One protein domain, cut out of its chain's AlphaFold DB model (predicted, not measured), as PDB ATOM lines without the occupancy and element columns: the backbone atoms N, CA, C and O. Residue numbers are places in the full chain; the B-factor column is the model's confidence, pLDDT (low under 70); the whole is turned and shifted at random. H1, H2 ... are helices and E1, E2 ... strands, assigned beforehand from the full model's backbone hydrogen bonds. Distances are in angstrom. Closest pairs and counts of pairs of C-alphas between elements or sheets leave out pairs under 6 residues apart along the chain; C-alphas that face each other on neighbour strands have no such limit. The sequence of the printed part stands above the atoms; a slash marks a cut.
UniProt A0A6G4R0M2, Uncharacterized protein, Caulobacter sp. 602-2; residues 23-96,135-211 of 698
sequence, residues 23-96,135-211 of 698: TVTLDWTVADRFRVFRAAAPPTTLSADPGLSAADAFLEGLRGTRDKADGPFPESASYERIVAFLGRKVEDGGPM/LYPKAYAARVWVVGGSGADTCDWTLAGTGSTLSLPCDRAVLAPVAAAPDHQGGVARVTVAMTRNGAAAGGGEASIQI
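This is residues 23 to 96 and 135 to 211 of the 698 residues of an uncharacterized protein of Caulobacter sp. 602-2 (UniProt A0A6G4R0M2). Two small, strongly twisted antiparallel sheets, E4 E3 E6 E7 and E1 E2 E5, lie partly face to face as a strand body, and a helical hairpin of H1 and H2 extends from it at one end of the longest axis. A long link, residues 32 to 53, joins E1 to this hairpin, and its residues 47 to 48 pair, antiparallel, with residues 174 to 175 of E5. The printed part has 151 residues, with two named helices and seven named strands in the order E1 H1 H2 E2 E3 E4 E5 E6 E7, and its class is mixed, helices and strands. It is only just compact, close to loose, with a radius of gyration of the C-alphas of 17.6 A and spans of 55 by 37 by 28 A.

E1 is residues 26 to 31, 15.6 A long, and begins at C-alpha 26 (-57.863, 42.217, 1.900). H1 is residues 54 to 63, 14.4 A, and H2 is residues 76 to 87, 15.7 A, beginning at C-alpha 76 (-28.553, 49.145, 17.078). E2 is residues 139 to 146, 23.0 A; E3 residues 154 to 159, 16.5 A; E4 residues 165 to 169, 13.6 A; E5 residues 174 to 179, 15.9 A. E6, residues 186 to 197, measures 35.5 A, and E7, residues 200 to 211, 33.7 A, ending at C-alpha 211 (-49.562, 53.658, -4.550).

In the larger sheet, E6 and E7 form a hairpin, with N 193 and O 205 2.9 A apart. E3 and E6 are antiparallel at 153 degrees, with N 156 and O 194 at 2.8 A. E3 and E4 form a hairpin, with N 157 and O 166 at 2.8 A. In the other sheet, E2 is the inner strand: N 29 and O 143 are 3.0 A apart towards E1, and N 142 and O 176 are 2.8 A apart towards E5. Between the sheets, the closest C-alphas of E5 and E6 are those of Val 178 and Ala 189, 5.6 A apart, and those of E1 and E7 are Leu 26 and Ala 207, 5.8 A apart. H1 and H2 touch, closest at the C-alphas of Leu 62 and Ser 78, 6.0 A, with a shallow tilt of 8 degrees, opposite ways. The closest C-alphas of E1 and H1 are those of Ala 31 and Asp 56, 7.0 A apart, while H2 and E1 are apart. Every O i to N i+4 pair is within hydrogen-bond range in H1 and H2.

The two C-alphas farthest apart, Pro 72 and Gly 199, are 56.1 A apart. Residues 97 to 134 are not printed, and C-alphas 96 and 135 are 19.8 A apart across this cut. The links E1 to H1 and H1 to H2 are long. The mean pLDDT of the printed part is 92.1; residues 66 to 74 are under 70.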
ATOM      1  N   THR A  23     -67.874  38.850   4.385       87.31
ATOM      2  CA  THR A  23     -66.967  39.893   3.892       87.31
ATOM      3  C   THR A  23     -65.531  39.416   4.069       87.31
ATOM      4  O   THR A  23     -65.119  39.093   5.183       87.31
ATOM      5  N   VAL A  24     -64.776  39.365   2.974       93.94
ATOM      6  CA  VAL A  24     -63.358  38.997   2.974       93.94
ATOM      7  C   VAL A  24     -62.528  40.271   3.091       93.94
ATOM      8  O   VAL A  24     -62.658  41.179   2.272       93.94
ATOM      9  N   THR A  25     -61.674  40.355   4.110       96.44
ATOM     10  CA  THR A  25     -60.751  41.484   4.278       96.44
ATOM     11  C   THR A  25     -59.476  41.234   3.484       96.44
ATOM     12  O   THR A  25     -58.829  40.197   3.636       96.44
ATOM     13  N   LEU A  26     -59.107  42.208   2.657       97.81
ATOM     14  CA  LEU A  26     -57.863  42.217   1.900       97.81
ATOM     15  C   LEU A  26     -56.890  43.229   2.504       97.81
ATOM     16  O   LEU A  26     -57.304  44.308   2.930       97.81
ATOM     17  N   ASP A  27     -55.601  42.905   2.487       97.81
ATOM     18  CA  ASP A  27     -54.524  43.864   2.744       97.81
ATOM     19  C   ASP A  27     -53.457  43.760   1.649       97.81
ATOM     20  O   ASP A  27     -53.463  42.826   0.837       97.81
ATOM     21  N   TRP A  28     -52.605  44.779   1.558       98.19
ATOM     22  CA  TRP A  28     -51.648  44.892   0.469       98.19
ATOM     23  C   TRP A  28     -50.405  45.710   0.821       98.19
ATOM     24  O   TRP A  28     -50.436  46.594   1.677       98.19
ATOM     25  N   THR A  29     -49.318  45.453   0.098       98.12
ATOM     26  CA  THR A  29     -48.090  46.262   0.099       98.12
ATOM     27  C   THR A  29     -47.621  46.512  -1.325       98.12
ATOM     28  O   THR A  29     -47.969  45.775  -2.247       98.12
ATOM     29  N   VAL A  30     -46.804  47.540  -1.520       98.44
ATOM     30  CA  VAL A  30     -46.035  47.693  -2.758       98.44
ATOM     31  C   VAL A  30     -44.945  46.623  -2.772       98.44
ATOM     32  O   VAL A  30     -44.266  46.436  -1.761       98.44
ATOM     33  N   ALA A  31     -44.815  45.910  -3.888       97.56
ATOM     34  CA  ALA A  31     -43.710  44.989  -4.130       97.56
ATOM     35  C   ALA A  31     -42.509  45.754  -4.705       97.56
ATOM     36  O   ALA A  31     -42.682  46.676  -5.508       97.56
ATOM     37  N   ASP A  32     -41.307  45.372  -4.281       96.06
ATOM     38  CA  ASP A  32     -40.029  46.005  -4.611       96.06
ATOM     39  C   ASP A  32     -40.053  47.519  -4.363       96.06
ATOM     40  O   ASP A  32     -39.660  48.348  -5.194       96.06
ATOM     41  N   ARG A  33     -40.569  47.895  -3.188       96.06
ATOM     42  CA  ARG A  33     -40.972  49.277  -2.892       96.06
ATOM     43  C   ARG A  33     -39.812  50.258  -2.779       96.06
ATOM     44  O   ARG A  33     -40.026  51.452  -2.961       96.06
ATOM     45  N   PHE A  34     -38.592  49.790  -2.515       97.69
ATOM     46  CA  PHE A  34     -37.399  50.636  -2.540       97.69
ATOM     47  C   PHE A  34     -36.665  50.510  -3.875       97.69
ATOM     48  O   PHE A  34     -35.892  49.581  -4.113       97.69
ATOM     49  N   ARG A  35     -36.900  51.481  -4.756       96.31
ATOM     50  CA  ARG A  35     -36.618  51.350  -6.190       96.31
ATOM     51  C   ARG A  35     -35.144  51.486  -6.567       96.31
ATOM     52  O   ARG A  35     -34.808  51.243  -7.725       96.31
ATOM     53  N   VAL A  36     -34.260  51.854  -5.629       96.44
ATOM     54  CA  VAL A  36     -32.820  51.960  -5.925       96.44
ATOM     55  C   VAL A  36     -32.230  50.610  -6.315       96.44
ATOM     56  O   VAL A  36     -31.309  50.574  -7.129       96.44
ATOM     57  N   PHE A  37     -32.738  49.513  -5.746       96.50
ATOM     58  CA  PHE A  37     -32.295  48.166  -6.082       96.50
ATOM     59  C   PHE A  37     -32.950  47.701  -7.380       96.50
ATOM     60  O   PHE A  37     -34.087  48.044  -7.708       96.50
ATOM     61  N   ARG A  38     -32.213  46.910  -8.154       94.75
ATOM     62  CA  ARG A  38     -32.764  46.204  -9.303       94.75
ATOM     63  C   ARG A  38     -33.729  45.140  -8.801       94.75
ATOM     64  O   ARG A  38     -33.415  44.368  -7.902       94.75
ATOM     65  N   ALA A  39     -34.880  45.101  -9.444       93.81
ATOM     66  CA  ALA A  39     -35.984  44.214  -9.131       93.81
ATOM     67  C   ALA A  39     -36.560  43.633 -10.421       93.81
ATOM     68  O   ALA A  39     -36.264  44.124 -11.520       93.81
ATOM     69  N   ALA A  40     -37.345  42.565 -10.284       92.44
ATOM     70  CA  ALA A  40     -38.065  41.993 -11.409       92.44
ATOM     71  C   ALA A  40     -39.031  43.036 -11.992       92.44
ATOM     72  O   ALA A  40     -39.478  43.957 -11.306       92.44
ATOM     73  N   ALA A  41     -39.338  42.921 -13.283       92.88
ATOM     74  CA  ALA A  41     -40.359  43.781 -13.865       92.88
ATOM     75  C   ALA A  41     -41.722  43.461 -13.220       92.88
ATOM     76  O   ALA A  41     -42.033  42.278 -13.052       92.88
ATOM     77  N   PRO A  42     -42.550  44.477 -12.903       95.19
ATOM     78  CA  PRO A  42     -43.940  44.245 -12.532       95.19
ATOM     79  C   PRO A  42     -44.634  43.363 -13.579       95.19
ATOM     80  O   PRO A  42     -44.364  43.530 -14.777       95.19
ATOM     81  N   PRO A  43     -45.516  42.434 -13.170       95.88
ATOM     82  CA  PRO A  43     -46.239  41.604 -14.124       95.88
ATOM     83  C   PRO A  43     -47.157  42.472 -15.002       95.88
ATOM     84  O   PRO A  43     -47.400  43.639 -14.709       95.88
ATOM     85  N   THR A  44     -47.670  41.935 -16.108       95.19
ATOM     86  CA  THR A  44     -48.633  42.649 -16.976       95.19
ATOM     87  C   THR A  44     -50.086  42.269 -16.692       95.19
ATOM     88  O   THR A  44     -51.002  43.013 -17.031       95.19
ATOM     89  N   THR A  45     -50.298  41.131 -16.034       96.69
ATOM     90  CA  THR A  45     -51.583  40.606 -15.555       96.69
ATOM     91  C   THR A  45     -51.442  40.191 -14.090       96.69
ATOM     92  O   THR A  45     -50.334  40.193 -13.561       96.69
ATOM     93  N   LEU A  46     -52.535  39.802 -13.427       98.00
ATOM     94  CA  LEU A  46     -52.439  39.108 -12.142       98.00
ATOM     95  C   LEU A  46     -51.497  37.902 -12.264       98.00
ATOM     96  O   LEU A  46     -51.584  37.131 -13.224       98.00
ATOM     97  N   SER A  47     -50.616  37.736 -11.284       97.94
ATOM     98  CA  SER A  47     -49.754  36.564 -11.153       97.94
ATOM     99  C   SER A  47     -49.708  36.089  -9.706       97.94
ATOM    100  O   SER A  47     -50.007  36.839  -8.774       97.94
ATOM    101  N   ALA A  48     -49.349  34.821  -9.506       97.56
ATOM    102  CA  ALA A  48     -49.085  34.313  -8.168       97.56
ATOM    103  C   ALA A  48     -47.864  35.032  -7.580       97.56
ATOM    104  O   ALA A  48     -46.871  35.234  -8.282       97.56
ATOM    105  N   ASP A  49     -47.935  35.400  -6.302       95.94
ATOM    106  CA  ASP A  49     -46.799  35.981  -5.590       95.94
ATOM    107  C   ASP A  49     -45.683  34.928  -5.412       95.94
ATOM    108  O   ASP A  49     -45.931  33.879  -4.798       95.94
ATOM    109  N   PRO A  50     -44.466  35.167  -5.945       92.81
ATOM    110  CA  PRO A  50     -43.327  34.272  -5.750       92.81
ATOM    111  C   PRO A  50     -42.747  34.351  -4.327       92.81
ATOM    112  O   PRO A  50     -41.924  33.513  -3.964       92.81
ATOM    113  N   GLY A  51     -43.186  35.317  -3.515       92.31
ATOM    114  CA  GLY A  51     -42.616  35.645  -2.215       92.31
ATOM    115  C   GLY A  51     -41.859  36.970  -2.257       92.31
ATOM    116  O   GLY A  51     -41.688  37.585  -3.309       92.31
ATOM    117  N   LEU A  52     -41.404  37.422  -1.087       94.25
ATOM    118  CA  LEU A  52     -40.679  38.688  -0.972       94.25
ATOM    119  C   LEU A  52     -39.321  38.604  -1.675       94.25
ATOM    120  O   LEU A  52     -38.570  37.648  -1.464       94.25
ATOM    121  N   SER A  53     -38.971  39.646  -2.431       94.75
ATOM    122  CA  SER A  53     -37.592  39.849  -2.871       94.75
ATOM    123  C   SER A  53     -36.675  40.056  -1.665       94.75
ATOM    124  O   SER A  53     -37.127  40.410  -0.570       94.75
ATOM    125  N   ALA A  54     -35.360  39.882  -1.835       95.50
ATOM    126  CA  ALA A  54     -34.431  40.129  -0.733       95.50
ATOM    127  C   ALA A  54     -34.496  41.573  -0.198       95.50
ATOM    128  O   ALA A  54     -34.263  41.780   0.994       95.50
ATOM    129  N   ALA A  55     -34.829  42.552  -1.051       95.69
ATOM    130  CA  ALA A  55     -34.998  43.949  -0.653       95.69
ATOM    131  C   ALA A  55     -36.258  44.136   0.204       95.69
ATOM    132  O   ALA A  55     -36.173  44.713   1.287       95.69
ATOM    133  N   ASP A  56     -37.404  43.599  -0.218       95.94
ATOM    134  CA  ASP A  56     -38.635  43.699   0.568       95.94
ATOM    135  C   ASP A  56     -38.537  42.913   1.879       95.94
ATOM    136  O   ASP A  56     -38.945  43.417   2.924       95.94
ATOM    137  N   ALA A  57     -37.923  41.726   1.868       95.38
ATOM    138  CA  ALA A  57     -37.660  40.956   3.084       95.38
ATOM    139  C   ALA A  57     -36.769  41.729   4.074       95.38
ATOM    140  O   ALA A  57     -37.003  41.696   5.284       95.38
ATOM    141  N   PHE A  58     -35.770  42.462   3.569       95.75
ATOM    142  CA  PHE A  58     -34.970  43.383   4.376       95.75
ATOM    143  C   PHE A  58     -35.828  44.508   4.974       95.75
ATOM    144  O   PHE A  58     -35.735  44.751   6.177       95.75
ATOM    145  N   LEU A  59     -36.686  45.156   4.180       96.62
ATOM    146  CA  LEU A  59     -37.542  46.249   4.653       96.62
ATOM    147  C   LEU A  59     -38.570  45.782   5.693       96.62
ATOM    148  O   LEU A  59     -38.753  46.462   6.698       96.62
ATOM    149  N   GLU A  60     -39.203  44.620   5.500       94.50
ATOM    150  CA  GLU A  60     -40.095  44.023   6.510       94.50
ATOM    151  C   GLU A  60     -39.337  43.733   7.816       94.50
ATOM    152  O   GLU A  60     -39.826  44.014   8.912       94.50
ATOM    153  N   GLY A  61     -38.099  43.234   7.713       93.00
ATOM    154  CA  GLY A  61     -37.228  43.017   8.866       93.00
ATOM    155  C   GLY A  61     -36.792  44.309   9.563       93.00
ATOM    156  O   GLY A  61     -36.628  44.306  10.784       93.00
ATOM    157  N   LEU A  62     -36.608  45.400   8.810       92.75
ATOM    158  CA  LEU A  62     -36.202  46.711   9.319       92.75
ATOM    159  C   LEU A  62     -37.353  47.430  10.035       92.75
ATOM    160  O   LEU A  62     -37.133  47.963  11.122       92.75
ATOM    161  N   ARG A  63     -38.571  47.384   9.486       90.00
ATOM    162  CA  ARG A  63     -39.780  48.000  10.066       90.00
ATOM    163  C   ARG A  63     -39.997  47.597  11.527       90.00
ATOM    164  O   ARG A  63     -40.312  48.408  12.382       90.00
ATOM    165  N   GLY A  64     -39.736  46.332  11.854       74.19
ATOM    166  CA  GLY A  64     -39.883  45.810  13.216       74.19
ATOM    167  C   GLY A  64     -38.773  46.189  14.207       74.19
ATOM    168  O   GLY A  64     -38.748  45.624  15.301       74.19
ATOM    169  N   THR A  65     -37.815  47.051  13.839       80.62
ATOM    170  CA  THR A  65     -36.654  47.386  14.693       80.62
ATOM    171  C   THR A  65     -36.757  48.723  15.409       80.62
ATOM    172  O   THR A  65     -36.185  48.858  16.486       80.62
ATOM    173  N   ARG A  66     -37.494  49.690  14.857       69.00
ATOM    174  CA  ARG A  66     -37.543  51.060  15.384       69.00
ATOM    175  C   ARG A  66     -38.210  51.158  16.761       69.00
ATOM    176  O   ARG A  66     -37.813  51.999  17.563       69.00
ATOM    177  N   ASP A  67     -39.161  50.267  17.034       54.94
ATOM    178  CA  ASP A  67     -39.919  50.215  18.292       54.94
ATOM    179  C   ASP A  67     -39.293  49.289  19.350       54.94
ATOM    180  O   ASP A  67     -39.739  49.259  20.494       54.94
ATOM    181  N   LYS A  68     -38.232  48.543  19.006       58.38
ATOM    182  CA  LYS A  68     -37.516  47.642  19.930       58.38
ATOM    183  C   LYS A  68     -36.401  48.385  20.665       58.38
ATOM    184  O   LYS A  68     -35.236  48.002  20.607       58.38
ATOM    185  N   ALA A  69     -36.777  49.474  21.328       52.56
ATOM    186  CA  ALA A  69     -35.873  50.436  21.952       52.56
ATOM    187  C   ALA A  69     -35.311  50.006  23.327       52.56
ATOM    188  O   ALA A  69     -34.778  50.843  24.055       52.56
ATOM    189  N   ASP A  70     -35.418  48.729  23.701       49.97
ATOM    190  CA  ASP A  70     -34.957  48.250  25.004       49.97
ATOM    191  C   ASP A  70     -33.437  48.009  24.979       49.97
ATOM    192  O   ASP A  70     -32.956  46.958  24.558       49.97
ATOM    193  N   GLY A  71     -32.656  49.006  25.408       53.56
ATOM    194  CA  GLY A  71     -31.200  48.907  25.565       53.56
ATOM    195  C   GLY A  71     -30.479  50.264  25.532       53.56
ATOM    196  O   GLY A  71     -31.092  51.276  25.198       53.56
ATOM    197  N   PRO A  72     -29.168  50.316  25.847       48.38
ATOM    198  CA  PRO A  72     -28.390  51.562  25.846       48.38
ATOM    199  C   PRO A  72     -28.213  52.186  24.447       48.38
ATOM    200  O   PRO A  72     -27.870  53.360  24.348       48.38
ATOM    201  N   PHE A  73     -28.469  51.423  23.375       65.69
ATOM    202  CA  PHE A  73     -28.336  51.852  21.980       65.69
ATOM    203  C   PHE A  73     -29.549  51.389  21.145       65.69
ATOM    204  O   PHE A  73     -29.419  50.437  20.365       65.69
ATOM    205  N   PRO A  74     -30.733  52.006  21.304       64.88
ATOM    206  CA  PRO A  74     -31.975  51.586  20.637       64.88
ATOM    207  C   PRO A  74     -31.891  51.592  19.098       64.88
ATOM    208  O   PRO A  74     -32.596  50.847  18.427       64.88
ATOM    209  N   GLU A  75     -30.981  52.375  18.517       72.06
ATOM    210  CA  GLU A  75     -30.656  52.379  17.086       72.06
ATOM    211  C   GLU A  75     -29.975  51.095  16.570       72.06
ATOM    212  O   GLU A  75     -29.904  50.883  15.355       72.06
ATOM    213  N   SER A  76     -29.435  50.256  17.462       76.50
ATOM    214  CA  SER A  76     -28.553  49.145  17.078       76.50
ATOM    215  C   SER A  76     -29.295  48.084  16.286       76.50
ATOM    216  O   SER A  76     -28.738  47.540  15.342       76.50
ATOM    217  N   ALA A  77     -30.579  47.870  16.574       86.00
ATOM    218  CA  ALA A  77     -31.390  46.916  15.828       86.00
ATOM    219  C   ALA A  77     -31.537  47.320  14.349       86.00
ATOM    220  O   ALA A  77     -31.373  46.484  13.459       86.00
ATOM    221  N   SER A  78     -31.797  48.601  14.059       90.19
ATOM    222  CA  SER A  78     -31.854  49.092  12.675       90.19
ATOM    223  C   SER A  78     -30.481  49.030  12.004       90.19
ATOM    224  O   SER A  78     -30.377  48.611  10.851       90.19
ATOM    225  N   TYR A  79     -29.423  49.398  12.731       92.38
ATOM    226  CA  TYR A  79     -28.051  49.338  12.233       92.38
ATOM    227  C   TYR A  79     -27.633  47.914  11.846       92.38
ATOM    228  O   TYR A  79     -27.188  47.691  10.722       92.38
ATOM    229  N   GLU A  80     -27.842  46.943  12.734       91.94
ATOM    230  CA  GLU A  80     -27.519  45.534  12.503       91.94
ATOM    231  C   GLU A  80     -28.261  44.972  11.289       91.94
ATOM    232  O   GLU A  80     -27.663  44.269  10.475       91.94
ATOM    233  N   ARG A  81     -29.545  45.319  11.108       93.44
ATOM    234  CA  ARG A  81     -30.310  44.909   9.918       93.44
ATOM    235  C   ARG A  81     -29.726  45.480   8.631       93.44
ATOM    236  O   ARG A  81     -29.613  44.744   7.650       93.44
ATOM    237  N   ILE A  82     -29.360  46.760   8.635       95.69
ATOM    238  CA  ILE A  82     -28.774  47.436   7.471       95.69
ATOM    239  C   ILE A  82     -27.413  46.819   7.130       95.69
ATOM    240  O   ILE A  82     -27.203  46.420   5.987       95.69
ATOM    241  N   VAL A  83     -26.516  46.662   8.109       95.19
ATOM    242  CA  VAL A  83     -25.191  46.050   7.900       95.19
ATOM    243  C   VAL A  83     -25.304  44.602   7.436       95.19
ATOM    244  O   VAL A  83     -24.632  44.215   6.483       95.19
ATOM    245  N   ALA A  84     -26.181  43.803   8.050       95.31
ATOM    246  CA  ALA A  84     -26.368  42.408   7.662       95.31
ATOM    247  C   ALA A  84     -26.873  42.267   6.220       95.31
ATOM    248  O   ALA A  84     -26.467  41.345   5.512       95.31
ATOM    249  N   PHE A  85     -27.754  43.165   5.771       96.69
ATOM    250  CA  PHE A  85     -28.239  43.166   4.396       96.69
ATOM    251  C   PHE A  85     -27.172  43.657   3.412       96.69
ATOM    252  O   PHE A  85     -26.858  42.941   2.465       96.69
ATOM    253  N   LEU A  86     -26.577  44.830   3.649       96.69
ATOM    254  CA  LEU A  86     -25.608  45.443   2.733       96.69
ATOM    255  C   LEU A  86     -24.283  44.665   2.650       96.69
ATOM    256  O   LEU A  86     -23.649  44.642   1.596       96.69
ATOM    257  N   GLY A  87     -23.868  44.008   3.736       94.06
ATOM    258  CA  GLY A  87     -22.600  43.283   3.817       94.06
ATOM    259  C   GLY A  87     -22.603  41.900   3.160       94.06
ATOM    260  O   GLY A  87     -21.532  41.385   2.832       94.06
ATOM    261  N   ARG A  88     -23.770  41.286   2.928       94.12
ATOM    262  CA  ARG A  88     -23.863  39.912   2.400       94.12
ATOM    263  C   ARG A  88     -24.119  39.875   0.899       94.12
ATOM    264  O   ARG A  88     -24.698  40.792   0.329       94.12
ATOM    265  N   LYS A  89     -23.750  38.758   0.271       94.94
ATOM    266  CA  LYS A  89     -24.289  38.410  -1.046       94.94
ATOM    267  C   LYS A  89     -25.724  37.915  -0.905       94.94
ATOM    268  O   LYS A  89     -26.057  37.213   0.056       94.94
ATOM    269  N   VAL A  90     -26.574  38.321  -1.835       95.06
ATOM    270  CA  VAL A  90     -27.969  37.895  -1.900       95.06
ATOM    271  C   VAL A  90     -28.058  36.589  -2.687       95.06
ATOM    272  O   VAL A  90     -27.459  36.468  -3.745       95.06
ATOM    273  N   GLU A  91     -28.816  35.623  -2.176       92.00
ATOM    274  CA  GLU A  91     -29.076  34.332  -2.823       92.00
ATOM    275  C   GLU A  91     -30.597  34.132  -2.851       92.00
ATOM    276  O   GLU A  91     -31.178  33.589  -1.910       92.00
ATOM    277  N   ASP A  92     -31.260  34.691  -3.864       86.12
ATOM    278  CA  ASP A  92     -32.726  34.722  -3.988       86.12
ATOM    279  C   ASP A  92     -33.240  34.340  -5.389       86.12
ATOM    280  O   ASP A  92     -34.445  34.347  -5.628       86.12
ATOM    281  N   GLY A  93     -32.344  34.006  -6.328       86.69
ATOM    282  CA  GLY A  93     -32.684  33.727  -7.729       86.69
ATOM    283  C   GLY A  93     -33.186  34.942  -8.524       86.69
ATOM    284  O   GLY A  93     -33.527  34.796  -9.698       86.69
ATOM    285  N   GLY A  94     -33.232  36.130  -7.912       90.19
ATOM    286  CA  GLY A  94     -33.673  37.381  -8.517       90.19
ATOM    287  C   GLY A  94     -32.523  38.222  -9.086       90.19
ATOM    288  O   GLY A  94     -31.383  37.765  -9.194       90.19
ATOM    289  N   PRO A  95     -32.783  39.492  -9.446       92.56
ATOM    290  CA  PRO A  95     -31.774  40.380 -10.038       92.56
ATOM    291  C   PRO A  95     -30.569  40.709  -9.143       92.56
ATOM    292  O   PRO A  95     -29.566  41.210  -9.650       92.56
ATOM    293  N   MET A  96     -30.660  40.456  -7.832       94.19
ATOM    294  CA  MET A  96     -29.556  40.631  -6.879       94.19
ATOM    295  C   MET A  96     -28.765  39.337  -6.628       94.19
ATOM    296  O   MET A  96     -27.777  39.364  -5.896       94.19
ATOM    297  N   LEU A 135     -36.252  57.310 -12.934       95.44
ATOM    298  CA  LEU A 135     -37.269  58.107 -12.240       95.44
ATOM    299  C   LEU A 135     -38.699  57.892 -12.759       95.44
ATOM    300  O   LEU A 135     -39.644  58.302 -12.085       95.44
ATOM    301  N   TYR A 136     -38.865  57.209 -13.893       94.56
ATOM    302  CA  TYR A 136     -40.092  57.144 -14.689       94.56
ATOM    303  C   TYR A 136     -40.575  55.695 -14.875       94.56
ATOM    304  O   TYR A 136     -40.500  55.141 -15.977       94.56
ATOM    305  N   PRO A 137     -41.065  55.038 -13.806       92.75
ATOM    306  CA  PRO A 137     -41.597  53.687 -13.914       92.75
ATOM    307  C   PRO A 137     -42.847  53.693 -14.797       92.75
ATOM    308  O   PRO A 137     -43.673  54.600 -14.726       92.75
ATOM    309  N   LYS A 138     -43.011  52.644 -15.605       93.75
ATOM    310  CA  LYS A 138     -44.232  52.442 -16.404       93.75
ATOM    311  C   LYS A 138     -45.352  51.775 -15.603       93.75
ATOM    312  O   LYS A 138     -46.527  51.954 -15.905       93.75
ATOM    313  N   ALA A 139     -44.978  50.995 -14.595       95.81
ATOM    314  CA  ALA A 139     -45.891  50.289 -13.716       95.81
ATOM    315  C   ALA A 139     -45.216  50.011 -12.370       95.81
ATOM    316  O   ALA A 139     -43.988  50.028 -12.261       95.81
ATOM    317  N   TYR A 140     -46.048  49.706 -11.385       97.62
ATOM    318  CA  TYR A 140     -45.703  49.156 -10.084       97.62
ATOM    319  C   TYR A 140     -46.390  47.795  -9.926       97.62
ATOM    320  O   TYR A 140     -47.249  47.421 -10.729       97.62
ATOM    321  N   ALA A 141     -46.047  47.074  -8.865       97.62
ATOM    322  CA  ALA A 141     -46.756  45.872  -8.454       97.62
ATOM    323  C   ALA A 141     -47.241  46.029  -7.011       97.62
ATOM    324  O   ALA A 141     -46.516  46.524  -6.148       97.62
ATOM    325  N   ALA A 142     -48.471  45.601  -6.755       98.31
ATOM    326  CA  ALA A 142     -49.032  45.497  -5.420       98.31
ATOM    327  C   ALA A 142     -49.182  44.024  -5.052       98.31
ATOM    328  O   ALA A 142     -49.851  43.265  -5.751       98.31
ATOM    329  N   ARG A 143     -48.579  43.625  -3.941       98.31
ATOM    330  CA  ARG A 143     -48.798  42.323  -3.325       98.31
ATOM    331  C   ARG A 143     -50.094  42.385  -2.530       98.31
ATOM    332  O   ARG A 143     -50.178  43.182  -1.603       98.31
ATOM    333  N   VAL A 144     -51.082  41.566  -2.879       98.44
ATOM    334  CA  VAL A 144     -52.421  41.561  -2.263       98.44
ATOM    335  C   VAL A 144     -52.711  40.181  -1.687       98.44
ATOM    336  O   VAL A 144     -52.471  39.175  -2.354       98.44
ATOM    337  N   TRP A 145     -53.230  40.114  -0.462       98.06
ATOM    338  CA  TRP A 145     -53.569  38.849   0.196       98.06
ATOM    339  C   TRP A 145     -54.865  38.943   1.004       98.06
ATOM    340  O   TRP A 145     -55.295  40.025   1.409       98.06
ATOM    341  N   VAL A 146     -55.480  37.784   1.254       97.81
ATOM    342  CA  VAL A 146     -56.616  37.656   2.171       97.81
ATOM    343  C   VAL A 146     -56.103  37.594   3.606       97.81
ATOM    344  O   VAL A 146     -55.295  36.733   3.957       97.81
ATOM    345  N   VAL A 147     -56.585  38.491   4.463       96.75
ATOM    346  CA  VAL A 147     -56.236  38.487   5.887       96.75
ATOM    347  C   VAL A 147     -56.838  37.245   6.546       96.75
ATOM    348  O   VAL A 147     -58.055  37.070   6.553       96.75
ATOM    349  N   GLY A 148     -55.985  36.374   7.094       94.31
ATOM    350  CA  GLY A 148     -56.414  35.103   7.689       94.31
ATOM    351  C   GLY A 148     -56.924  34.072   6.672       94.31
ATOM    352  O   GLY A 148     -57.711  33.203   7.040       94.31
ATOM    353  N   GLY A 149     -56.519  34.185   5.402       92.31
ATOM    354  CA  GLY A 149     -56.890  33.237   4.352       92.31
ATOM    355  C   GLY A 149     -56.440  31.801   4.648       92.31
ATOM    356  O   GLY A 149     -55.397  31.576   5.261       92.31
ATOM    357  N   SER A 150     -57.242  30.827   4.211       93.62
ATOM    358  CA  SER A 150     -56.999  29.391   4.398       93.62
ATOM    359  C   SER A 150     -56.656  28.723   3.071       93.62
ATOM    360  O   SER A 150     -57.342  28.949   2.076       93.62
ATOM    361  N   GLY A 151     -55.662  27.833   3.062       94.50
ATOM    362  CA  GLY A 151     -55.323  27.027   1.885       94.50
ATOM    363  C   GLY A 151     -56.390  25.995   1.490       94.50
ATOM    364  O   GLY A 151     -56.300  25.406   0.418       94.50
ATOM    365  N   ALA A 152     -57.404  25.771   2.336       94.44
ATOM    366  CA  ALA A 152     -58.555  24.918   2.021       94.44
ATOM    367  C   ALA A 152     -59.650  25.641   1.212       94.44
ATOM    368  O   ALA A 152     -60.517  24.984   0.636       94.44
ATOM    369  N   ASP A 153     -59.624  26.977   1.189       95.62
ATOM    370  CA  ASP A 153     -60.557  27.802   0.424       95.62
ATOM    371  C   ASP A 153     -59.910  28.228  -0.904       95.62
ATOM    372  O   ASP A 153     -58.698  28.454  -0.975       95.62
ATOM    373  N   THR A 154     -60.719  28.390  -1.951       97.38
ATOM    374  CA  THR A 154     -60.266  28.897  -3.256       97.38
ATOM    375  C   THR A 154     -60.646  30.363  -3.402       97.38
ATOM    376  O   THR A 154     -61.791  30.735  -3.151       97.38
ATOM    377  N   CYS A 155     -59.697  31.188  -3.830       97.56
ATOM    378  CA  CYS A 155     -59.870  32.611  -4.071       97.56
ATOM    379  C   CYS A 155     -59.702  32.921  -5.561       97.56
ATOM    380  O   CYS A 155     -58.617  32.763  -6.124       97.56
ATOM    381  N   ASP A 156     -60.783  33.392  -6.174       97.69
ATOM    382  CA  ASP A 156     -60.836  33.854  -7.554       97.69
ATOM    383  C   ASP A 156     -60.602  35.367  -7.579       97.69
ATOM    384  O   ASP A 156     -61.476  36.172  -7.241       97.69
ATOM    385  N   TRP A 157     -59.383  35.755  -7.936       98.31
ATOM    386  CA  TRP A 157     -58.933  37.138  -7.988       98.31
ATOM    387  C   TRP A 157     -59.282  37.761  -9.332       98.31
ATOM    388  O   TRP A 157     -59.107  37.136 -10.376       98.31
ATOM    389  N   THR A 158     -59.730  39.013  -9.320       98.19
ATOM    390  CA  THR A 158     -59.991  39.795 -10.533       98.19
ATOM    391  C   THR A 158     -59.371  41.181 -10.410       98.19
ATOM    392  O   THR A 158     -59.543  41.869  -9.402       98.19
ATOM    393  N   LEU A 159     -58.666  41.616 -11.453       97.56
ATOM    394  CA  LEU A 159     -58.183  42.986 -11.583       97.56
ATOM    395  C   LEU A 159     -59.203  43.792 -12.390       97.56
ATOM    396  O   LEU A 159     -59.456  43.520 -13.567       97.56
ATOM    397  N   ALA A 160     -59.807  44.791 -11.750       94.38
ATOM    398  CA  ALA A 160     -60.868  45.573 -12.367       94.38
ATOM    399  C   ALA A 160     -60.367  46.301 -13.625       94.38
ATOM    400  O   ALA A 160     -59.290  46.893 -13.637       94.38
ATOM    401  N   GLY A 161     -61.174  46.275 -14.690       90.06
ATOM    402  CA  GLY A 161     -60.897  47.000 -15.934       90.06
ATOM    403  C   GLY A 161     -59.893  46.344 -16.890       90.06
ATOM    404  O   GLY A 161     -59.742  46.839 -18.000       90.06
ATOM    405  N   THR A 162     -59.242  45.234 -16.519       87.44
ATOM    406  CA  THR A 162     -58.257  44.546 -17.386       87.44
ATOM    407  C   THR A 162     -58.709  43.164 -17.860       87.44
ATOM    408  O   THR A 162     -58.060  42.570 -18.717       87.44
ATOM    409  N   GLY A 163     -59.794  42.622 -17.290       87.00
ATOM    410  CA  GLY A 163     -60.254  41.250 -17.542       87.00
ATOM    411  C   GLY A 163     -59.315  40.163 -16.998       87.00
ATOM    412  O   GLY A 163     -59.590  38.978 -17.166       87.00
ATOM    413  N   SER A 164     -58.214  40.547 -16.342       95.69
ATOM    414  CA  SER A 164     -57.264  39.609 -15.756       95.69
ATOM    415  C   SER A 164     -57.874  38.937 -14.530       95.69
ATOM    416  O   SER A 164     -58.318  39.609 -13.596       95.69
ATOM    417  N   THR A 165     -57.873  37.607 -14.549       97.12
ATOM    418  CA  THR A 165     -58.356  36.755 -13.462       97.12
ATOM    419  C   THR A 165     -57.305  35.713 -13.100       97.12
ATOM    420  O   THR A 165     -56.487  35.333 -13.940       97.12
ATOM    421  N   LEU A 166     -57.295  35.285 -11.839       97.94
ATOM    422  CA  LEU A 166     -56.385  34.256 -11.345       97.94
ATOM    423  C   LEU A 166     -57.011  33.529 -10.153       97.94
ATOM    424  O   LEU A 166     -57.400  34.174  -9.186       97.94
ATOM    425  N   SER A 167     -57.057  32.200 -10.197       97.69
ATOM    426  CA  SER A 167     -57.559  31.373  -9.092       97.69
ATOM    427  C   SER A 167     -56.398  30.748  -8.326       97.69
ATOM    428  O   SER A 167     -55.555  30.073  -8.918       97.69
ATOM    429  N   LEU A 168     -56.348  30.963  -7.012       97.56
ATOM    430  CA  LEU A 168     -55.343  30.396  -6.104       97.56
ATOM    431  C   LEU A 168     -55.991  30.004  -4.769       97.56
ATOM    432  O   LEU A 168     -57.053  30.529  -4.437       97.56
ATOM    433  N   PRO A 169     -55.358  29.137  -3.961       97.44
ATOM    434  CA  PRO A 169     -55.743  28.973  -2.561       97.44
ATOM    435  C   PRO A 169     -55.730  30.318  -1.815       97.44
ATOM    436  O   PRO A 169     -54.878  31.168  -2.079       97.44
ATOM    437  N   CYS A 170     -56.666  30.537  -0.889       96.12
ATOM    438  CA  CYS A 170     -56.838  31.839  -0.232       96.12
ATOM    439  C   CYS A 170     -55.704  32.230   0.732       96.12
ATOM    440  O   CYS A 170     -55.639  33.386   1.143       96.12
ATOM    441  N   ASP A 171     -54.807  31.309   1.092       96.38
ATOM    442  CA  ASP A 171     -53.573  31.596   1.841       96.38
ATOM    443  C   ASP A 171     -52.414  32.084   0.948       96.38
ATOM    444  O   ASP A 171     -51.344  32.449   1.443       96.38
ATOM    445  N   ARG A 172     -52.613  32.122  -0.376       97.62
ATOM    446  CA  ARG A 172     -51.645  32.633  -1.348       97.62
ATOM    447  C   ARG A 172     -51.963  34.080  -1.717       97.62
ATOM    448  O   ARG A 172     -53.100  34.434  -2.014       97.62
ATOM    449  N   ALA A 173     -50.920  34.905  -1.741       97.62
ATOM    450  CA  ALA A 173     -50.994  36.268  -2.246       97.62
ATOM    451  C   ALA A 173     -50.894  36.306  -3.783       97.62
ATOM    452  O   ALA A 173     -50.351  35.392  -4.415       97.62
ATOM    453  N   VAL A 174     -51.373  37.400  -4.372       98.25
ATOM    454  CA  VAL A 174     -51.198  37.734  -5.792       98.25
ATOM    455  C   VAL A 174     -50.356  38.994  -5.949       98.25
ATOM    456  O   VAL A 174     -50.365  39.867  -5.081       98.25
ATOM    457  N   LEU A 175     -49.668  39.115  -7.083       98.25
ATOM    458  CA  LEU A 175     -49.117  40.380  -7.554       98.25
ATOM    459  C   LEU A 175     -50.089  41.000  -8.556       98.25
ATOM    460  O   LEU A 175     -50.368  40.436  -9.615       98.25
ATOM    461  N   ALA A 176     -50.601  42.175  -8.209       98.12
ATOM    462  CA  ALA A 176     -51.463  42.978  -9.053       98.12
ATOM    463  C   ALA A 176     -50.658  44.099  -9.723       98.12
ATOM    464  O   ALA A 176     -50.058  44.916  -9.019       98.12
ATOM    465  N   PRO A 177     -50.639  44.176 -11.064       97.81
ATOM    466  CA  PRO A 177     -50.008  45.291 -11.747       97.81
ATOM    467  C   PRO A 177     -50.787  46.586 -11.531       97.81
ATOM    468  O   PRO A 177     -52.015  46.621 -11.620       97.81
ATOM    469  N   VAL A 178     -50.052  47.664 -11.283       97.88
ATOM    470  CA  VAL A 178     -50.590  49.011 -11.103       97.88
ATOM    471  C   VAL A 178     -49.921  49.919 -12.125       97.88
ATOM    472  O   VAL A 178     -48.729  50.202 -12.022       97.88
ATOM    473  N   ALA A 179     -50.670  50.362 -13.134       96.75
ATOM    474  CA  ALA A 179     -50.144  51.286 -14.134       96.75
ATOM    475  C   ALA A 179     -49.713  52.602 -13.469       96.75
ATOM    476  O   ALA A 179     -50.415  53.119 -12.594       96.75
ATOM    477  N   ALA A 180     -48.561  53.138 -13.876       95.44
ATOM    478  CA  ALA A 180     -48.120  54.431 -13.378       95.44
ATOM    479  C   ALA A 180     -49.029  55.547 -13.912       95.44
ATOM    480  O   ALA A 180     -49.397  55.561 -15.088       95.44
ATOM    481  N   ALA A 181     -49.386  56.483 -13.040       93.50
ATOM    482  CA  ALA A 181     -50.117  57.683 -13.401       93.50
ATOM    483  C   ALA A 181     -49.270  58.575 -14.335       93.50
ATOM    484  O   ALA A 181     -48.037  58.548 -14.247       93.50
ATOM    485  N   PRO A 182     -49.901  59.393 -15.201       89.69
ATOM    486  CA  PRO A 182     -49.182  60.283 -16.119       89.69
ATOM    487  C   PRO A 182     -48.245  61.283 -15.431       89.69
ATOM    488  O   PRO A 182     -47.253  61.693 -16.013       89.69
ATOM    489  N   ASP A 183     -48.536  61.666 -14.185       87.25
ATOM    490  CA  ASP A 183     -47.693  62.562 -13.385       87.25
ATOM    491  C   ASP A 183     -46.501  61.866 -12.708       87.25
ATOM    492  O   ASP A 183     -45.684  62.529 -12.065       87.25
ATOM    493  N   HIS A 184     -46.393  60.542 -12.856       88.88
ATOM    494  CA  HIS A 184     -45.361  59.695 -12.266       88.88
ATOM    495  C   HIS A 184     -45.298  59.731 -10.728       88.88
ATOM    496  O   HIS A 184     -44.270  59.370 -10.154       88.88
ATOM    497  N   GLN A 185     -46.384  60.117 -10.047       90.19
ATOM    498  CA  GLN A 185     -46.449  60.177  -8.575       90.19
ATOM    499  C   GLN A 185     -47.057  58.924  -7.934       90.19
ATOM    500  O   GLN A 185     -47.316  58.893  -6.731       90.19
ATOM    501  N   GLY A 186     -47.272  57.867  -8.717       94.94
ATOM    502  CA  GLY A 186     -47.806  56.604  -8.223       94.94
ATOM    503  C   GLY A 186     -48.787  55.976  -9.198       94.94
ATOM    504  O   GLY A 186     -48.599  56.080 -10.408       94.94
ATOM    505  N   GLY A 187     -49.819  55.311  -8.688       96.75
ATOM    506  CA  GLY A 187     -50.832  54.656  -9.511       96.75
ATOM    507  C   GLY A 187     -51.976  54.080  -8.686       96.75
ATOM    508  O   GLY A 187     -51.865  53.914  -7.468       96.75
ATOM    509  N   VAL A 188     -53.085  53.775  -9.357       97.44
ATOM    510  CA  VAL A 188     -54.283  53.210  -8.723       97.44
ATOM    511  C   VAL A 188     -54.703  51.915  -9.400       97.44
ATOM    512  O   VAL A 188     -54.610  51.774 -10.618       97.44
ATOM    513  N   ALA A 189     -55.185  50.972  -8.602       97.38
ATOM    514  CA  ALA A 189     -55.777  49.733  -9.081       97.38
ATOM    515  C   ALA A 189     -56.879  49.275  -8.126       97.38
ATOM    516  O   ALA A 189     -56.931  49.671  -6.961       97.38
ATOM    517  N   ARG A 190     -57.762  48.413  -8.622       97.94
ATOM    518  CA  ARG A 190     -58.805  47.780  -7.819       97.94
ATOM    519  C   ARG A 190     -58.749  46.279  -8.038       97.94
ATOM    520  O   ARG A 190     -58.879  45.819  -9.172       97.94
ATOM    521  N   VAL A 191     -58.577  45.542  -6.950       97.94
ATOM    522  CA  VAL A 191     -58.544  44.079  -6.951       97.94
ATOM    523  C   VAL A 191     -59.745  43.575  -6.176       97.94
ATOM    524  O   VAL A 191     -59.971  43.998  -5.045       97.94
ATOM    525  N   THR A 192     -60.509  42.672  -6.777       97.62
ATOM    526  CA  THR A 192     -61.602  41.965  -6.109       97.62
ATOM    527  C   THR A 192     -61.239  40.497  -5.935       97.62
ATOM    528  O   THR A 192     -60.452  39.939  -6.702       97.62
ATOM    529  N   VAL A 193     -61.814  39.870  -4.913       97.38
ATOM    530  CA  VAL A 193     -61.702  38.431  -4.675       97.38
ATOM    531  C   VAL A 193     -63.090  37.845  -4.436       97.38
ATOM    532  O   VAL A 193     -63.886  38.416  -3.686       97.38
ATOM    533  N   ALA A 194     -63.373  36.703  -5.054       96.75
ATOM    534  CA  ALA A 194     -64.490  35.838  -4.695       96.75
ATOM    535  C   ALA A 194     -63.937  34.576  -4.021       96.75
ATOM    536  O   ALA A 194     -63.036  33.930  -4.547       96.75
ATOM    537  N   MET A 195     -64.445  34.249  -2.834       95.94
ATOM    538  CA  MET A 195     -64.011  33.099  -2.044       95.94
ATOM    539  C   MET A 195     -65.018  31.962  -2.178       95.94
ATOM    540  O   MET A 195     -66.217  32.148  -1.945       95.94
ATOM    541  N   THR A 196     -64.511  30.769  -2.463       95.38
ATOM    542  CA  THR A 196     -65.271  29.525  -2.555       95.38
ATOM    543  C   THR A 196     -64.792  28.552  -1.478       95.38
ATOM    544  O   THR A 196     -63.602  28.255  -1.391       95.38
ATOM    545  N   ARG A 197     -65.723  28.021  -0.676       92.44
ATOM    546  CA  ARG A 197     -65.473  27.015   0.369       92.44
ATOM    547  C   ARG A 197     -66.288  25.767   0.067       92.44
ATOM    548  O   ARG A 197     -67.503  25.854  -0.100       92.44
ATOM    549  N   ASN A 198     -65.638  24.605  -0.002       88.62
ATOM    550  CA  ASN A 198     -66.285  23.328  -0.343       88.62
ATOM    551  C   ASN A 198     -67.119  23.387  -1.644       88.62
ATOM    552  O   ASN A 198     -68.195  22.799  -1.727       88.62
ATOM    553  N   GLY A 199     -66.651  24.138  -2.647       82.31
ATOM    554  CA  GLY A 199     -67.347  24.307  -3.929       82.31
ATOM    555  C   GLY A 199     -68.550  25.263  -3.909       82.31
ATOM    556  O   GLY A 199     -69.196  25.425  -4.940       82.31
ATOM    557  N   ALA A 200     -68.845  25.914  -2.778       88.12
ATOM    558  CA  ALA A 200     -69.910  26.909  -2.655       88.12
ATOM    559  C   ALA A 200     -69.348  28.318  -2.421       88.12
ATOM    560  O   ALA A 200     -68.342  28.491  -1.729       88.12
ATOM    561  N   ALA A 201     -70.024  29.334  -2.966       89.25
ATOM    562  CA  ALA A 201     -69.684  30.734  -2.728       89.25
ATOM    563  C   ALA A 201     -69.747  31.042  -1.222       89.25
ATOM    564  O   ALA A 201     -70.796  30.906  -0.591       89.25
ATOM    565  N   ALA A 202     -68.612  31.437  -0.650       89.00
ATOM    566  CA  ALA A 202     -68.443  31.662   0.782       89.00
ATOM    567  C   ALA A 202     -68.367  33.153   1.134       89.00
ATOM    568  O   ALA A 202     -68.766  33.556   2.229       89.00
ATOM    569  N   GLY A 203     -67.891  33.987   0.210       92.38
ATOM    570  CA  GLY A 203     -67.705  35.407   0.466       92.38
ATOM    571  C   GLY A 203     -66.996  36.143  -0.659       92.38
ATOM    572  O   GLY A 203     -66.666  35.567  -1.692       92.38
ATOM    573  N   GLY A 204     -66.743  37.428  -0.443       94.19
ATOM    574  CA  GLY A 204     -65.972  38.248  -1.367       94.19
ATOM    575  C   GLY A 204     -65.487  39.539  -0.726       94.19
ATOM    576  O   GLY A 204     -65.964  39.942   0.340       94.19
ATOM    577  N   GLY A 205     -64.510  40.166  -1.367       95.56
ATOM    578  CA  GLY A 205     -63.859  41.373  -0.878       95.56
ATOM    579  C   GLY A 205     -63.246  42.191  -2.005       95.56
ATOM    580  O   GLY A 205     -63.089  41.717  -3.129       95.56
ATOM    581  N   GLU A 206     -62.888  43.429  -1.689       96.62
ATOM    582  CA  GLU A 206     -62.220  44.346  -2.607       96.62
ATOM    583  C   GLU A 206     -61.116  45.111  -1.872       96.62
ATOM    584  O   GLU A 206     -61.275  45.494  -0.713       96.62
ATOM    585  N   ALA A 207     -60.006  45.356  -2.567       96.81
ATOM    586  CA  ALA A 207     -58.952  46.269  -2.169       96.81
ATOM    587  C   ALA A 207     -58.835  47.396  -3.203       96.81
ATOM    588  O   ALA A 207     -58.574  47.154  -4.385       96.81
ATOM    589  N   SER A 208     -58.980  48.637  -2.734       97.00
ATOM    590  CA  SER A 208     -58.558  49.822  -3.481       97.00
ATOM    591  C   SER A 208     -57.081  50.077  -3.193       97.00
ATOM    592  O   SER A 208     -56.691  50.351  -2.055       97.00
ATOM    593  N   ILE A 209     -56.256  49.943  -4.225       98.06
ATOM    594  CA  ILE A 209     -54.809  50.128  -4.166       98.06
ATOM    595  C   ILE A 209     -54.507  51.543  -4.643       98.06
ATOM    596  O   ILE A 209     -54.871  51.917  -5.757       98.06
ATOM    597  N   GLN A 210     -53.820  52.312  -3.803       97.50
ATOM    598  CA  GLN A 210     -53.344  53.653  -4.122       97.50
ATOM    599  C   GLN A 210     -51.871  53.746  -3.742       97.50
ATOM    600  O   GLN A 210     -51.529  53.994  -2.588       97.50
ATOM    601  N   ILE A 211     -51.005  53.529  -4.724       98.06
ATOM    602  CA  ILE A 211     -49.562  53.658  -4.550       98.06
ATOM    603  C   ILE A 211     -49.208  55.133  -4.710       98.06
ATOM    604  O   ILE A 211     -49.588  55.739  -5.711       98.06
TER     605      ILE A 211